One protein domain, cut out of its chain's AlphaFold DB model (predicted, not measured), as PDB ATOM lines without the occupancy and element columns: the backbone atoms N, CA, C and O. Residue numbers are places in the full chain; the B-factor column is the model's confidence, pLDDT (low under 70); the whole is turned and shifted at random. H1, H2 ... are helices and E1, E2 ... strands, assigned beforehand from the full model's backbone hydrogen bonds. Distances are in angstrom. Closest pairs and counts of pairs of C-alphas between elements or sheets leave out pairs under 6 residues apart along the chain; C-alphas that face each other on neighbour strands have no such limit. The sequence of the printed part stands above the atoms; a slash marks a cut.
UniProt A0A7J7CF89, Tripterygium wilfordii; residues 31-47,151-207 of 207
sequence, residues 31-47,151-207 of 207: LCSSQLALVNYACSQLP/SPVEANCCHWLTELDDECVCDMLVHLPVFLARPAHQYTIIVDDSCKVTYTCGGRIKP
ATOM      1  N   LEU A  31     136.304 100.778 110.516       72.56
ATOM      2  CA  LEU A  31     134.969 101.370 110.472       72.56
ATOM      3  C   LEU A  31     134.898 102.503 111.510       72.56
ATOM      4  O   LEU A  31     135.366 102.337 112.633       72.56
ATOM      5  N   CYS A  32     134.314 103.651 111.155       83.88
ATOM      6  CA  CYS A  32     134.303 104.845 112.015       83.88
ATOM      7  C   CYS A  32     133.815 104.557 113.451       83.88
ATOM      8  O   CYS A  32     134.358 105.075 114.422       83.88
ATOM      9  N   SER A  33     132.860 103.633 113.609       83.12
ATOM     10  CA  SER A  33     132.378 103.200 114.926       83.12
ATOM     11  C   SER A  33     133.449 102.522 115.789       83.12
ATOM     12  O   SER A  33     133.414 102.693 117.003       83.12
ATOM     13  N   SER A  34     134.364 101.737 115.207       85.56
ATOM     14  CA  SER A  34     135.422 101.071 115.974       85.56
ATOM     15  C   SER A  34     136.548 102.034 116.329       85.56
ATOM     16  O   SER A  34     137.027 101.988 117.456       85.56
ATOM     17  N   GLN A  35     136.926 102.935 115.411       88.06
ATOM     18  CA  GLN A  35     137.918 103.980 115.699       88.06
ATOM     19  C   GLN A  35     137.432 104.887 116.830       88.06
ATOM     20  O   GLN A  35     138.131 105.102 117.815       88.06
ATOM     21  N   LEU A  36     136.180 105.341 116.738       87.31
ATOM     22  CA  LEU A  36     135.589 106.188 117.762       87.31
ATOM     23  C   LEU A  36     135.460 105.475 119.111       87.31
ATOM     24  O   LEU A  36     135.697 106.084 120.147       87.31
ATOM     25  N   ALA A  37     135.078 104.194 119.121       88.50
ATOM     26  CA  ALA A  37     134.987 103.428 120.363       88.50
ATOM     27  C   ALA A  37     136.347 103.318 121.065       88.50
ATOM     28  O   ALA A  37     136.411 103.415 122.288       88.50
ATOM     29  N   LEU A  38     137.419 103.159 120.290       90.38
ATOM     30  CA  LEU A  38     138.779 103.048 120.801       90.38
ATOM     31  C   LEU A  38     139.273 104.370 121.392       90.38
ATOM     32  O   LEU A  38     139.765 104.392 122.516       90.38
ATOM     33  N   VAL A  39     139.023 105.476 120.688       91.31
ATOM     34  CA  VAL A  39     139.270 106.835 121.191       91.31
ATOM     35  C   VAL A  39     138.473 107.100 122.465       91.31
ATOM     36  O   VAL A  39     139.037 107.520 123.468       91.31
ATOM     37  N   ASN A  40     137.171 106.805 122.464       89.69
ATOM     38  CA  ASN A  40     136.316 106.998 123.633       89.69
ATOM     39  C   ASN A  40     136.819 106.193 124.832       89.69
ATOM     40  O   ASN A  40     136.830 106.706 125.944       89.69
ATOM     41  N   TYR A  41     137.250 104.951 124.615       91.75
ATOM     42  CA  TYR A  41     137.824 104.124 125.669       91.75
ATOM     43  C   TYR A  41     139.139 104.709 126.201       91.75
ATOM     44  O   TYR A  41     139.280 104.881 127.413       91.75
ATOM     45  N   ALA A  42     140.072 105.069 125.316       89.69
ATOM     46  CA  ALA A  42     141.361 105.636 125.701       89.69
ATOM     47  C   ALA A  42     141.203 106.961 126.460       89.69
ATOM     48  O   ALA A  42     141.825 107.166 127.497       89.69
ATOM     49  N   CYS A  43     140.311 107.826 125.987       90.00
ATOM     50  CA  CYS A  43     140.089 109.143 126.566       90.00
ATOM     51  C   CYS A  43     139.131 109.137 127.766       90.00
ATOM     52  O   CYS A  43     139.115 110.095 128.532       90.00
ATOM     53  N   SER A  44     138.361 108.065 127.992       89.19
ATOM     54  CA  SER A  44     137.498 107.940 129.184       89.19
ATOM     55  C   SER A  44     138.269 107.819 130.500       89.19
ATOM     56  O   SER A  44     137.686 107.993 131.566       89.19
ATOM     57  N   GLN A  45     139.566 107.519 130.422       83.88
ATOM     58  CA  GLN A  45     140.455 107.384 131.574       83.88
ATOM     59  C   GLN A  45     141.116 108.710 131.967       83.88
ATOM     60  O   GLN A  45     141.772 108.770 133.004       83.88
ATOM     61  N   LEU A  46     140.943 109.767 131.163       81.00
ATOM     62  CA  LEU A  46     141.504 111.078 131.466       81.00
ATOM     63  C   LEU A  46     140.962 111.609 132.801       81.00
ATOM     64  O   LEU A  46     139.749 111.532 133.045       81.00
ATOM     65  N   PRO A  47     141.820 112.208 133.647       72.06
ATOM     66  CA  PRO A  47     141.362 112.941 134.815       72.06
ATOM     67  C   PRO A  47     140.426 114.061 134.348       72.06
ATOM     68  O   PRO A  47     140.830 114.944 133.599       72.06
ATOM     69  N   SER A 151     150.313 113.094 131.588       76.50
ATOM     70  CA  SER A 151     150.239 111.768 132.188       76.50
ATOM     71  C   SER A 151     150.266 110.676 131.104       76.50
ATOM     72  O   SER A 151     149.758 110.882 129.997       76.50
ATOM     73  N   PRO A 152     150.790 109.473 131.392       80.94
ATOM     74  CA  PRO A 152     150.792 108.370 130.423       80.94
ATOM     75  C   PRO A 152     149.401 108.082 129.828       80.94
ATOM     76  O   PRO A 152     149.263 107.649 128.683       80.94
ATOM     77  N   VAL A 153     148.351 108.383 130.597       83.94
ATOM     78  CA  VAL A 153     146.949 108.298 130.181       83.94
ATOM     79  C   VAL A 153     146.589 109.370 129.142       83.94
ATOM     80  O   VAL A 153     145.927 109.062 128.149       83.94
ATOM     81  N   GLU A 154     147.054 110.608 129.328       86.31
ATOM     82  CA  GLU A 154     146.910 111.707 128.362       86.31
ATOM     83  C   GLU A 154     147.631 111.401 127.050       86.31
ATOM     84  O   GLU A 154     147.032 111.539 125.980       86.31
ATOM     85  N   ALA A 155     148.856 110.877 127.121       86.62
ATOM     86  CA  ALA A 155     149.613 110.459 125.945       86.62
ATOM     87  C   ALA A 155     148.895 109.343 125.161       86.62
ATOM     88  O   ALA A 155     148.783 109.410 123.935       86.62
ATOM     89  N   ASN A 156     148.338 108.349 125.860       89.06
ATOM     90  CA  ASN A 156     147.580 107.266 125.233       89.06
ATOM     91  C   ASN A 156     146.292 107.773 124.557       89.06
ATOM     92  O   ASN A 156     146.017 107.417 123.414       89.06
ATOM     93  N   CYS A 157     145.510 108.640 125.209       90.50
ATOM     94  CA  CYS A 157     144.346 109.262 124.564       90.50
ATOM     95  C   CYS A 157     144.757 110.080 123.330       90.50
ATOM     96  O   CYS A 157     144.122 109.971 122.277       90.50
ATOM     97  N   CYS A 158     145.842 110.850 123.439       91.19
ATOM     98  CA  CYS A 158     146.369 111.646 122.339       91.19
ATOM     99  C   CYS A 158     146.725 110.784 121.122       91.19
ATOM    100  O   CYS A 158     146.339 111.111 120.001       91.19
ATOM    101  N   HIS A 159     147.391 109.651 121.350       91.31
ATOM    102  CA  HIS A 159     147.732 108.698 120.300       91.31
ATOM    103  C   HIS A 159     146.488 108.273 119.511       91.31
ATOM    104  O   HIS A 159     146.417 108.466 118.296       91.31
ATOM    105  N   TRP A 160     145.456 107.771 120.193       92.00
ATOM    106  CA  TRP A 160     144.233 107.324 119.520       92.00
ATOM    107  C   TRP A 160     143.478 108.465 118.836       92.00
ATOM    108  O   TRP A 160     142.902 108.264 117.767       92.00
ATOM    109  N   LEU A 161     143.507 109.674 119.403       91.56
ATOM    110  CA  LEU A 161     142.949 110.858 118.751       91.56
ATOM    111  C   LEU A 161     143.663 111.178 117.435       91.56
ATOM    112  O   LEU A 161     142.996 111.508 116.456       91.56
ATOM    113  N   THR A 162     144.988 111.057 117.376       89.44
ATOM    114  CA  THR A 162     145.736 111.299 116.130       89.44
ATOM    115  C   THR A 162     145.493 110.243 115.053       89.44
ATOM    116  O   THR A 162     145.631 110.546 113.870       89.44
ATOM    117  N   GLU A 163     145.093 109.030 115.434       89.50
ATOM    118  CA  GLU A 163     144.747 107.964 114.486       89.50
ATOM    119  C   GLU A 163     143.314 108.053 113.945       89.50
ATOM    120  O   GLU A 163     142.987 107.410 112.944       89.50
ATOM    121  N   LEU A 164     142.447 108.833 114.594       89.94
ATOM    122  CA  LEU A 164     141.062 109.009 114.171       89.94
ATOM    123  C   LEU A 164     140.992 109.803 112.857       89.94
ATOM    124  O   LEU A 164     141.534 110.898 112.747       89.94
ATOM    125  N   ASP A 165     140.288 109.267 111.861       88.12
ATOM    126  CA  ASP A 165     140.208 109.875 110.526       88.12
ATOM    127  C   ASP A 165     139.268 111.102 110.485       88.12
ATOM    128  O   ASP A 165     138.155 111.067 111.026       88.12
ATOM    129  N   ASP A 166     139.677 112.156 109.765       86.75
ATOM    130  CA  ASP A 166     138.859 113.344 109.477       86.75
ATOM    131  C   ASP A 166     137.478 112.954 108.915       86.75
ATOM    132  O   ASP A 166     136.459 113.446 109.396       86.75
ATOM    133  N   GLU A 167     137.396 112.027 107.951       85.00
ATOM    134  CA  GLU A 167     136.132 111.571 107.354       85.00
ATOM    135  C   GLU A 167     135.187 110.978 108.407       85.00
ATOM    136  O   GLU A 167     133.982 111.240 108.371       85.00
ATOM    137  N   CYS A 168     135.728 110.234 109.378       86.56
ATOM    138  CA  CYS A 168     134.948 109.652 110.470       86.56
ATOM    139  C   CYS A 168     134.372 110.736 111.392       86.56
ATOM    140  O   CYS A 168     133.172 110.730 111.692       86.56
ATOM    141  N   VAL A 169     135.199 111.700 111.801       86.19
ATOM    142  CA  VAL A 169     134.763 112.834 112.630       86.19
ATOM    143  C   VAL A 169     133.706 113.654 111.892       86.19
ATOM    144  O   VAL A 169     132.641 113.943 112.440       86.19
ATOM    145  N   CYS A 170     133.939 113.963 110.617       83.75
ATOM    146  CA  CYS A 170     133.009 114.732 109.802       83.75
ATOM    147  C   CYS A 170     131.661 114.018 109.603       83.75
ATOM    148  O   CYS A 170     130.616 114.672 109.643       83.75
ATOM    149  N   ASP A 171     131.648 112.692 109.433       81.06
ATOM    150  CA  ASP A 171     130.416 111.902 109.298       81.06
ATOM    151  C   ASP A 171     129.624 111.778 110.610       81.06
ATOM    152  O   ASP A 171     128.392 111.677 110.605       81.06
ATOM    153  N   MET A 172     130.288 111.848 111.759       76.69
ATOM    154  CA  MET A 172     129.583 111.987 113.029       76.69
ATOM    155  C   MET A 172     128.962 113.377 113.154       76.69
ATOM    156  O   MET A 172     127.807 113.515 113.563       76.69
ATOM    157  N   LEU A 173     129.697 114.407 112.731       73.00
ATOM    158  CA  LEU A 173     129.262 115.786 112.886       73.00
ATOM    159  C   LEU A 173     128.075 116.164 111.982       73.00
ATOM    160  O   LEU A 173     127.342 117.097 112.304       73.00
ATOM    161  N   VAL A 174     127.791 115.409 110.910       68.81
ATOM    162  CA  VAL A 174     126.559 115.604 110.111       68.81
ATOM    163  C   VAL A 174     125.277 115.157 110.817       68.81
ATOM    164  O   VAL A 174     124.191 115.526 110.375       68.81
ATOM    165  N   HIS A 175     125.378 114.378 111.899       73.88
ATOM    166  CA  HIS A 175     124.220 114.023 112.723       73.88
ATOM    167  C   HIS A 175     123.829 115.148 113.684       73.88
ATOM    168  O   HIS A 175     122.754 115.091 114.288       73.88
ATOM    169  N   LEU A 176     124.666 116.187 113.824       69.50
ATOM    170  CA  LEU A 176     124.280 117.362 114.585       69.50
ATOM    171  C   LEU A 176     123.117 118.071 113.883       69.50
ATOM    172  O   LEU A 176     123.051 118.120 112.650       69.50
ATOM    173  N   PRO A 177     122.205 118.679 114.657       77.12
ATOM    174  CA  PRO A 177     121.166 119.515 114.093       77.12
ATOM    175  C   PRO A 177     121.736 120.566 113.132       77.12
ATOM    176  O   PRO A 177     122.809 121.126 113.355       77.12
ATOM    177  N   VAL A 178     120.969 120.888 112.091       69.88
ATOM    178  CA  VAL A 178     121.384 121.727 110.948       69.88
ATOM    179  C   VAL A 178     121.933 123.109 111.336       69.88
ATOM    180  O   VAL A 178     122.643 123.734 110.557       69.88
ATOM    181  N   PHE A 179     121.619 123.597 112.538       67.94
ATOM    182  CA  PHE A 179     122.126 124.865 113.065       67.94
ATOM    183  C   PHE A 179     123.574 124.790 113.590       67.94
ATOM    184  O   PHE A 179     124.234 125.824 113.667       67.94
ATOM    185  N   LEU A 180     124.075 123.596 113.927       68.81
ATOM    186  CA  LEU A 180     125.466 123.350 114.344       68.81
ATOM    187  C   LEU A 180     126.310 122.738 113.222       68.81
ATOM    188  O   LEU A 180     127.531 122.884 113.227       68.81
ATOM    189  N   ALA A 181     125.667 122.088 112.247       66.81
ATOM    190  CA  ALA A 181     126.325 121.503 111.088       66.81
ATOM    191  C   ALA A 181     126.797 122.602 110.116       66.81
ATOM    192  O   ALA A 181     126.113 122.978 109.163       66.81
ATOM    193  N   ARG A 182     127.988 123.153 110.363       66.94
ATOM    194  CA  ARG A 182     128.664 124.036 109.404       66.94
ATOM    195  C   ARG A 182     129.203 123.212 108.230       66.94
ATOM    196  O   ARG A 182     129.819 122.183 108.481       66.94
ATOM    197  N   PRO A 183     129.061 123.669 106.967       67.44
ATOM    198  CA  PRO A 183     129.595 122.952 105.815       67.44
ATOM    199  C   PRO A 183     131.106 122.760 105.946       67.44
ATOM    200  O   PRO A 183     131.556 121.634 106.069       67.44
ATOM    201  N   ALA A 184     131.884 123.839 106.022       80.38
ATOM    202  CA  ALA A 184     133.313 123.763 106.297       80.38
ATOM    203  C   ALA A 184     133.579 124.133 107.756       80.38
ATOM    204  O   ALA A 184     133.158 125.204 108.208       80.38
ATOM    205  N   HIS A 185     134.250 123.258 108.495       81.88
ATOM    206  CA  HIS A 185     134.588 123.502 109.893       81.88
ATOM    207  C   HIS A 185     135.879 122.793 110.288       81.88
ATOM    208  O   HIS A 185     136.283 121.811 109.672       81.88
ATOM    209  N   GLN A 186     136.521 123.338 111.317       85.94
ATOM    210  CA  GLN A 186     137.639 122.710 112.004       85.94
ATOM    211  C   GLN A 186     137.145 122.309 113.385       85.94
ATOM    212  O   GLN A 186     136.519 123.124 114.069       85.94
ATOM    213  N   TYR A 187     137.379 121.062 113.762       84.56
ATOM    214  CA  TYR A 187     137.040 120.549 115.078       84.56
ATOM    215  C   TYR A 187     138.332 120.241 115.816       84.56
ATOM    216  O   TYR A 187     139.119 119.424 115.355       84.56
ATOM    217  N   THR A 188     138.569 120.921 116.932       87.81
ATOM    218  CA  THR A 188     139.802 120.763 117.704       87.81
ATOM    219  C   THR A 188     139.491 120.155 119.060       87.81
ATOM    220  O   THR A 188     138.679 120.706 119.804       87.81
ATOM    221  N   ILE A 189     140.164 119.053 119.381       88.38
ATOM    222  CA  ILE A 189     140.147 118.415 120.696       88.38
ATOM    223  C   ILE A 189     141.472 118.746 121.385       88.38
ATOM    224  O   ILE A 189     142.540 118.627 120.782       88.38
ATOM    225  N   ILE A 190     141.383 119.204 122.631       88.25
ATOM    226  CA  ILE A 190     142.528 119.536 123.483       88.25
ATOM    227  C   ILE A 190     142.467 118.573 124.665       88.25
ATOM    228  O   ILE A 190     141.457 118.564 125.370       88.25
ATOM    229  N   VAL A 191     143.496 117.743 124.820       85.56
ATOM    230  CA  VAL A 191     143.617 116.785 125.934       85.56
ATOM    231  C   VAL A 191     144.383 117.432 127.082       85.56
ATOM    232  O   VAL A 191     143.895 117.451 128.206       85.56
ATOM    233  N   ASP A 192     145.522 118.037 126.766       77.81
ATOM    234  CA  ASP A 192     146.397 118.779 127.669       77.81
ATOM    235  C   ASP A 192     147.085 119.924 126.890       77.81
ATOM    236  O   ASP A 192     146.743 120.214 125.736       77.81
ATOM    237  N   ASP A 193     148.064 120.590 127.507       76.31
ATOM    238  CA  ASP A 193     148.815 121.672 126.857       76.31
ATOM    239  C   ASP A 193     149.716 121.176 125.707       76.31
ATOM    240  O   ASP A 193     150.084 121.963 124.829       76.31
ATOM    241  N   SER A 194     150.048 119.879 125.685       76.62
ATOM    242  CA  SER A 194     150.947 119.260 124.704       76.62
ATOM    243  C   SER A 194     150.222 118.569 123.536       76.62
ATOM    244  O   SER A 194     150.772 118.462 122.438       76.62
ATOM    245  N   CYS A 195     148.960 118.177 123.717       85.81
ATOM    246  CA  CYS A 195     148.160 117.431 122.759       85.81
ATOM    247  C   CYS A 195     146.915 118.207 122.323       85.81
ATOM    248  O   CYS A 195     145.870 118.256 122.986       85.81
ATOM    249  N   LYS A 196     147.014 118.753 121.108       90.38
ATOM    250  CA  LYS A 196     145.934 119.446 120.407       90.38
ATOM    251  C   LYS A 196     145.754 118.866 119.010       90.38
ATOM    252  O   LYS A 196     146.540 119.149 118.107       90.38
ATOM    253  N   VAL A 197     144.673 118.120 118.811       90.56
ATOM    254  CA  VAL A 197     144.350 117.483 117.526       90.56
ATOM    255  C   VAL A 197     143.243 118.269 116.839       90.56
ATOM    256  O   VAL A 197     142.234 118.600 117.459       90.56
ATOM    257  N   THR A 198     143.436 118.618 115.567       90.75
ATOM    258  CA  THR A 198     142.467 119.399 114.782       90.75
ATOM    259  C   THR A 198     142.074 118.646 113.523       90.75
ATOM    260  O   THR A 198     142.923 118.407 112.671       90.75
ATOM    261  N   TYR A 199     140.784 118.354 113.394       89.31
ATOM    262  CA  TYR A 199     140.184 117.693 112.241       89.31
ATOM    263  C   TYR A 199     139.572 118.718 111.294       89.31
ATOM    264  O   TYR A 199     138.942 119.691 111.737       89.31
ATOM    265  N   THR A 200     139.731 118.510 109.990       88.81
ATOM    266  CA  THR A 200     139.279 119.460 108.969       88.81
ATOM    267  C   THR A 200     138.185 118.873 108.090       88.81
ATOM    268  O   THR A 200     138.411 118.027 107.232       88.81
ATOM    269  N   CYS A 201     136.966 119.389 108.239       85.50
ATOM    270  CA  CYS A 201     135.841 118.961 107.424       85.50
ATOM    271  C   CYS A 201     135.669 119.878 106.217       85.50
ATOM    272  O   CYS A 201     135.239 121.031 106.340       85.50
ATOM    273  N   GLY A 202     135.980 119.355 105.030       76.38
ATOM    274  CA  GLY A 202     135.601 119.963 103.762       76.38
ATOM    275  C   GLY A 202     134.096 119.826 103.569       76.38
ATOM    276  O   GLY A 202     133.570 118.716 103.514       76.38
ATOM    277  N   GLY A 203     133.376 120.944 103.497       66.38
ATOM    278  CA  GLY A 203     131.923 120.893 103.374       66.38
ATOM    279  C   GLY A 203     131.449 120.058 102.207       66.38
ATOM    280  O   GLY A 203     132.044 120.079 101.131       66.38
ATOM    281  N   ARG A 204     130.353 119.323 102.432       56.88
ATOM    282  CA  ARG A 204     129.662 118.551 101.398       56.88
ATOM    283  C   ARG A 204     129.090 119.510 100.350       56.88
ATOM    284  O   ARG A 204     127.899 119.796 100.347       56.88
ATOM    285  N   ILE A 205     129.924 120.001  99.440       50.97
ATOM    286  CA  ILE A 205     129.471 120.558  98.169       50.97
ATOM    287  C   ILE A 205     129.251 119.346  97.259       50.97
ATOM    288  O   ILE A 205     130.112 118.985  96.461       50.97
ATOM    289  N   LYS A 206     128.124 118.649  97.441       47.59
ATOM    290  CA  LYS A 206     127.607 117.788  96.372       47.59
ATOM    291  C   LYS A 206     126.917 118.718  95.360       47.59
ATOM    292  O   LYS A 206     126.032 119.455  95.796       47.59
ATOM    293  N   PRO A 207     127.363 118.753  94.090       40.66
ATOM    294  CA  PRO A 207     126.727 119.546  93.038       40.66
ATOM    295  C   PRO A 207     125.301 119.075  92.732       40.66
ATOM    296  O   PRO A 207     124.994 117.888  92.996       40.66
TER     297      PRO A 207
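What this domain is: This is residues 31 to 47 and 151 to 207 of the 207 residues of a protein of Tripterygium wilfordii (UniProt A0A7J7CF89). A long two-stranded hairpin, E1 and E2, has H3 and the later part of H2 packed on it, mainly along E2. H1 lies side by side with H2, away from the hairpin, and the loop residues 175 to 180 stick out. The 74 printed residues include, in order, H1, H2, H3, E1 and E2; the class is mixed, helices and strands, and the sheet E1 - E2 is antiparallel. The whole is elongated, spanning 46 by 26 by 19 A, and only just compact, close to loose, with a radius of gyration of the C-alphas of 13.4 A.

How they stand to each other: H1, residues 32 to 43, touches H2, residues 152 to 163, the closest C-alphas being those of Cys 43 and Cys 157, 4.7 A apart. They run opposite ways at a shallow tilt of 17 degrees. H3, residues 166 to 173, is close to H1 but not clearly touching; their closest C-alphas, of Cys 32 and Cys 168, are 5.1 A apart, and their lines are about perpendicular at 88 degrees. E1, residues 185 to 190, and E2, residues 196 to 201, form an antiparallel hairpin; N 187 and O 199 are within hydrogen-bond range at 2.9 A. The closest C-alphas of H3 and E2 are those of Asp 166 and Tyr 199, 5.3 A apart; those of H2 and E2 are of Thr 162 and Val 197, 6.5 A apart. H1 is apart from both strands. In H1, H2 and H3 every O i to N i+4 pair is within hydrogen-bond range.

Where its parts are: H1 begins at C-alpha 32 (134.303, 104.845, 112.015) and is 16.2 A long; H2 is 17.0 A, H3 10.5 A and E1 16.2 A. E2, 16.5 A, ends at C-alpha 201 (135.841, 118.961, 107.424).

The domain as a whole: The C-alphas of Ser 151 and Pro 207, the two farthest apart, are 46.3 A apart. Residues 48 to 150 are not printed; C-alphas 47 and 151 are 9.3 A apart across this cut. The link from H3 to E1 is long, 11 residues. Mean pLDDT of the printed part is 81.1; residues 174, 176, 178 to 183 and 203 to 207 are under 70.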